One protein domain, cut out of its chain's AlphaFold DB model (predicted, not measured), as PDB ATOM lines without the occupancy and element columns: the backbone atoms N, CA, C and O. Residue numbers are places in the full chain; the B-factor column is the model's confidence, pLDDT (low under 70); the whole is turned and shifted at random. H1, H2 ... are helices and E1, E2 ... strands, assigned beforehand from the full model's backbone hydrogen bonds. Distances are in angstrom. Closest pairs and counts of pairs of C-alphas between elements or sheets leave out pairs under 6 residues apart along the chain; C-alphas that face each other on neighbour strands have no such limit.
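What this domain is: This is residues 17 to 57 of the 68 residues of the protein "Prohibitin" of Ensete ventricosum (UniProt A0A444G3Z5). A single long helix, H1, sticks out with residues 17 to 33 and makes about half of a thin rod; beyond it the backbone runs out in a wide loop and folds back into a small two-stranded hairpin, E1 and E2. The printed part has 41 residues, in the order H1, E1, E2, with one antiparallel sheet, E1 - E2. The class is mixed, helices and strands. The whole is extended, with a radius of gyration of the C-alphas of 15.7 A and spans of 52 by 18 by 5 A.

Where its parts are: H1, residues 17 to 35, begins at C-alpha 17 (-58.041, -15.900, -32.653) and is 26.4 A long. E1 is residues 49 to 51. E2, residues 55 to 57, ends at C-alpha 57 (-34.998, -17.549, 4.331). Each strand is 6.3 A long.

How they stand to each other: In H1 every O i to N i+4 pair is within hydrogen-bond range. H1 and E2 are apart. E1 and E2 form a hairpin, antiparallel at 144 degrees, with N 55 and O 51 within hydrogen-bond range at 2.8 A.

The domain as a whole: The C-alphas of Ser 17 and His 45 are the two farthest apart, 52.0 A. The printed part has no cut. The link from H1 to E1 is long, 13 residues, and its residues 42 to 47 stand free. Residues 38 to 57 have pLDDT under 70.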
ATOM      1  N   SER A  17     -57.541 -16.873 -33.631       79.62
ATOM      2  CA  SER A  17     -58.041 -15.900 -32.653       79.62
ATOM      3  C   SER A  17     -58.257 -16.513 -31.266       79.62
ATOM      4  O   SER A  17     -57.834 -15.935 -30.269       79.62
ATOM      5  N   ALA A  18     -58.836 -17.713 -31.182       81.31
ATOM      6  CA  ALA A  18     -59.052 -18.403 -29.911       81.31
ATOM      7  C   ALA A  18     -57.731 -18.845 -29.260       81.31
ATOM      8  O   ALA A  18     -57.581 -18.773 -28.039       81.31
ATOM      9  N   THR A  19     -56.748 -19.247 -30.069       82.62
ATOM     10  CA  THR A  19     -55.389 -19.545 -29.591       82.62
ATOM     11  C   THR A  19     -54.723 -18.298 -29.018       82.62
ATOM     12  O   THR A  19     -54.153 -18.360 -27.930       82.62
ATOM     13  N   LEU A  20     -54.851 -17.154 -29.694       88.19
ATOM     14  CA  LEU A  20     -54.286 -15.889 -29.230       88.19
ATOM     15  C   LEU A  20     -54.884 -15.460 -27.884       88.19
ATOM     16  O   LEU A  20     -54.149 -15.089 -26.973       88.19
ATOM     17  N   VAL A  21     -56.207 -15.586 -27.729       88.06
ATOM     18  CA  VAL A  21     -56.907 -15.282 -26.472       88.06
ATOM     19  C   VAL A  21     -56.436 -16.202 -25.343       88.06
ATOM     20  O   VAL A  21     -56.162 -15.728 -24.242       88.06
ATOM     21  N   LYS A  22     -56.272 -17.507 -25.599       83.31
ATOM     22  CA  LYS A  22     -55.746 -18.445 -24.591       83.31
ATOM     23  C   LYS A  22     -54.327 -18.089 -24.158       83.31
ATOM     24  O   LYS A  22     -54.044 -18.090 -22.961       83.31
ATOM     25  N   VAL A  23     -53.449 -17.770 -25.108       89.81
ATOM     26  CA  VAL A  23     -52.067 -17.370 -24.810       89.81
ATOM     27  C   VAL A  23     -52.041 -16.056 -24.036       89.81
ATOM     28  O   VAL A  23     -51.309 -15.958 -23.059       89.81
ATOM     29  N   ALA A  24     -52.870 -15.079 -24.403       91.88
ATOM     30  CA  ALA A  24     -52.970 -13.817 -23.679       91.88
ATOM     31  C   ALA A  24     -53.453 -14.018 -22.233       91.88
ATOM     32  O   ALA A  24     -52.879 -13.443 -21.313       91.88
ATOM     33  N   LEU A  25     -54.455 -14.874 -22.012       91.88
ATOM     34  CA  LEU A  25     -54.963 -15.167 -20.670       91.88
ATOM     35  C   LEU A  25     -53.926 -15.899 -19.810       91.88
ATOM     36  O   LEU A  25     -53.671 -15.491 -18.679       91.88
ATOM     37  N   ILE A  26     -53.298 -16.954 -20.334       92.12
ATOM     38  CA  ILE A  26     -52.305 -17.740 -19.584       92.12
ATOM     39  C   ILE A  26     -51.019 -16.931 -19.383       92.12
ATOM     40  O   ILE A  26     -50.506 -16.841 -18.272       92.12
ATOM     41  N   GLY A  27     -50.509 -16.306 -20.441       94.38
ATOM     42  CA  GLY A  27     -49.296 -15.494 -20.392       94.38
ATOM     43  C   GLY A  27     -49.474 -14.257 -19.516       94.38
ATOM     44  O   GLY A  27     -48.641 -13.994 -18.654       94.38
ATOM     45  N   GLY A  28     -50.590 -13.540 -19.666       93.88
ATOM     46  CA  GLY A  28     -50.903 -12.362 -18.860       93.88
ATOM     47  C   GLY A  28     -51.043 -12.686 -17.374       93.88
ATOM     48  O   GLY A  28     -50.456 -11.995 -16.542       93.88
ATOM     49  N   THR A  29     -51.747 -13.770 -17.025       91.88
ATOM     50  CA  THR A  29     -51.872 -14.200 -15.619       91.88
ATOM     51  C   THR A  29     -50.540 -14.665 -15.034       91.88
ATOM     52  O   THR A  29     -50.226 -14.302 -13.901       91.88
ATOM     53  N   ALA A  30     -49.723 -15.395 -15.797       91.00
ATOM     54  CA  ALA A  30     -48.395 -15.820 -15.356       91.00
ATOM     55  C   ALA A  30     -47.462 -14.625 -15.096       91.00
ATOM     56  O   ALA A  30     -46.850 -14.542 -14.031       91.00
ATOM     57  N   VAL A  31     -47.392 -13.669 -16.029       91.88
ATOM     58  CA  VAL A  31     -46.567 -12.458 -15.882       91.88
ATOM     59  C   VAL A  31     -47.049 -11.617 -14.701       91.88
ATOM     60  O   VAL A  31     -46.243 -11.219 -13.861       91.88
ATOM     61  N   TYR A  32     -48.362 -11.403 -14.579       88.38
ATOM     62  CA  TYR A  32     -48.945 -10.667 -13.457       88.38
ATOM     63  C   TYR A  32     -48.614 -11.318 -12.110       88.38
ATOM     64  O   TYR A  32     -48.238 -10.623 -11.164       88.38
ATOM     65  N   ALA A  33     -48.712 -12.645 -12.022       88.25
ATOM     66  CA  ALA A  33     -48.398 -13.382 -10.808       88.25
ATOM     67  C   ALA A  33     -46.924 -13.237 -10.415       88.25
ATOM     68  O   ALA A  33     -46.645 -13.021  -9.238       88.25
ATOM     69  N   VAL A  34     -45.987 -13.314 -11.367       86.69
ATOM     70  CA  VAL A  34     -44.550 -13.136 -11.092       86.69
ATOM     71  C   VAL A  34     -44.269 -11.728 -10.575       86.69
ATOM     72  O   VAL A  34     -43.682 -11.580  -9.506       86.69
ATOM     73  N   LEU A  35     -44.748 -10.701 -11.283       84.00
ATOM     74  CA  LEU A  35     -44.501  -9.306 -10.914       84.00
ATOM     75  C   LEU A  35     -45.094  -8.952  -9.541       84.00
ATOM     76  O   LEU A  35     -44.451  -8.263  -8.759       84.00
ATOM     77  N   ASN A  36     -46.271  -9.483  -9.204       80.81
ATOM     78  CA  ASN A  36     -46.924  -9.256  -7.907       80.81
ATOM     79  C   ASN A  36     -46.522 -10.266  -6.815       80.81
ATOM     80  O   ASN A  36     -47.132 -10.307  -5.746       80.81
ATOM     81  N   SER A  37     -45.544 -11.135  -7.070       71.44
ATOM     82  CA  SER A  37     -45.004 -12.047  -6.050       71.44
ATOM     83  C   SER A  37     -43.658 -11.589  -5.500       71.44
ATOM     84  O   SER A  37     -43.193 -12.163  -4.517       71.44
ATOM     85  N   ILE A  38     -43.044 -10.570  -6.104       67.88
ATOM     86  CA  ILE A  38     -41.756 -10.024  -5.689       67.88
ATOM     87  C   ILE A  38     -42.025  -8.699  -4.974       67.88
ATOM     88  O   ILE A  38     -42.076  -7.641  -5.592       67.88
ATOM     89  N   TYR A  39     -42.229  -8.765  -3.660       61.72
ATOM     90  CA  TYR A  39     -42.222  -7.581  -2.807       61.72
ATOM     91  C   TYR A  39     -40.848  -7.469  -2.165       61.72
ATOM     92  O   TYR A  39     -40.446  -8.331  -1.383       61.72
ATOM     93  N   ASN A  40     -40.136  -6.395  -2.488       67.06
ATOM     94  CA  ASN A  40     -39.000  -5.990  -1.681       67.06
ATOM     95  C   ASN A  40     -39.532  -5.276  -0.437       67.06
ATOM     96  O   ASN A  40     -40.357  -4.371  -0.538       67.06
ATOM     97  N   VAL A  41     -39.058  -5.695   0.733       61.44
ATOM     98  CA  VAL A  41     -39.206  -4.927   1.970       61.44
ATOM     99  C   VAL A  41     -38.067  -3.917   2.046       61.44
ATOM    100  O   VAL A  41     -36.921  -4.271   1.755       61.44
ATOM    101  N   ASP A  42     -38.368  -2.674   2.431       65.19
ATOM    102  CA  ASP A  42     -37.332  -1.689   2.739       65.19
ATOM    103  C   ASP A  42     -36.401  -2.269   3.808       65.19
ATOM    104  O   ASP A  42     -36.833  -2.742   4.866       65.19
ATOM    105  N   GLY A  43     -35.107  -2.305   3.489       60.69
ATOM    106  CA  GLY A  43     -34.078  -2.913   4.321       60.69
ATOM    107  C   GLY A  43     -33.881  -2.149   5.628       60.69
ATOM    108  O   GLY A  43     -33.024  -1.276   5.715       60.69
ATOM    109  N   GLY A  44     -34.658  -2.494   6.654       66.31
ATOM    110  CA  GLY A  44     -34.425  -2.115   8.049       66.31
ATOM    111  C   GLY A  44     -33.661  -3.197   8.824       66.31
ATOM    112  O   GLY A  44     -33.525  -4.328   8.361       66.31
ATOM    113  N   HIS A  45     -33.227  -2.891  10.053       60.12
ATOM    114  CA  HIS A  45     -32.422  -3.751  10.952       60.12
ATOM    115  C   HIS A  45     -33.014  -5.147  11.287       60.12
ATOM    116  O   HIS A  45     -32.414  -5.905  12.048       60.12
ATOM    117  N   ARG A  46     -34.191  -5.500  10.750       59.97
ATOM    118  CA  ARG A  46     -34.854  -6.811  10.855       59.97
ATOM    119  C   ARG A  46     -35.588  -7.162   9.551       59.97
ATOM    120  O   ARG A  46     -36.786  -7.429   9.563       59.97
ATOM    121  N   ALA A  47     -34.903  -7.107   8.412       56.44
ATOM    122  CA  ALA A  47     -35.490  -7.520   7.139       56.44
ATOM    123  C   ALA A  47     -35.634  -9.054   7.085       56.44
ATOM    124  O   ALA A  47     -34.645  -9.775   6.966       56.44
ATOM    125  N   ILE A  48     -36.870  -9.550   7.174       57.47
ATOM    126  CA  ILE A  48     -37.202 -10.949   6.888       57.47
ATOM    127  C   ILE A  48     -37.520 -11.035   5.393       57.47
ATOM    128  O   ILE A  48     -38.517 -10.480   4.932       57.47
ATOM    129  N   VAL A  49     -36.658 -11.698   4.620       57.22
ATOM    130  CA  VAL A  49     -36.890 -11.912   3.186       57.22
ATOM    131  C   VAL A  49     -37.829 -13.104   3.027       57.22
ATOM    132  O   VAL A  49     -37.435 -14.257   3.218       57.22
ATOM    133  N   PHE A  50     -39.080 -12.819   2.677       54.91
ATOM    134  CA  PHE A  50     -40.071 -13.831   2.336       54.91
ATOM    135  C   PHE A  50     -40.075 -14.050   0.823       54.91
ATOM    136  O   PHE A  50     -40.503 -13.183   0.066       54.91
ATOM    137  N   ASN A  51     -39.619 -15.220   0.374       62.16
ATOM    138  CA  ASN A  51     -39.803 -15.648  -1.008       62.16
ATOM    139  C   ASN A  51     -41.061 -16.527  -1.079       62.16
ATOM    140  O   ASN A  51     -41.139 -17.541  -0.393       62.16
ATOM    141  N   ARG A  52     -42.045 -16.189  -1.922       64.81
ATOM    142  CA  ARG A  52     -43.298 -16.965  -2.058       64.81
ATOM    143  C   ARG A  52     -43.065 -18.423  -2.500       64.81
ATOM    144  O   ARG A  52     -43.940 -19.256  -2.295       64.81
ATOM    145  N   ILE A  53     -41.901 -18.726  -3.083       60.38
ATOM    146  CA  ILE A  53     -41.535 -20.071  -3.562       60.38
ATOM    147  C   ILE A  53     -40.698 -20.848  -2.533       60.38
ATOM    148  O   ILE A  53     -40.886 -22.048  -2.374       60.38
ATOM    149  N   GLU A  54     -39.786 -20.176  -1.828       58.56
ATOM    150  CA  GLU A  54     -38.842 -20.821  -0.894       58.56
ATOM    151  C   GLU A  54     -39.201 -20.611   0.589       58.56
ATOM    152  O   GLU A  54     -38.565 -21.191   1.463       58.56
ATOM    153  N   GLY A  55     -40.215 -19.799   0.893       65.12
ATOM    154  CA  GLY A  55     -40.607 -19.445   2.254       65.12
ATOM    155  C   GLY A  55     -39.696 -18.397   2.901       65.12
ATOM    156  O   GLY A  55     -39.137 -17.518   2.238       65.12
ATOM    157  N   ILE A  56     -39.601 -18.466   4.229       56.94
ATOM    158  CA  ILE A  56     -38.770 -17.582   5.055       56.94
ATOM    159  C   ILE A  56     -37.320 -18.048   4.935       56.94
ATOM    160  O   ILE A  56     -37.004 -19.159   5.352       56.94
ATOM    161  N   LYS A  57     -36.432 -17.225   4.367       59.06
ATOM    162  CA  LYS A  57     -34.998 -17.549   4.331       59.06
ATOM    163  C   LYS A  57     -34.298 -16.922   5.534       59.06
ATOM    164  O   LYS A  57     -34.338 -15.708   5.702       59.06
TER     165      LYS A  57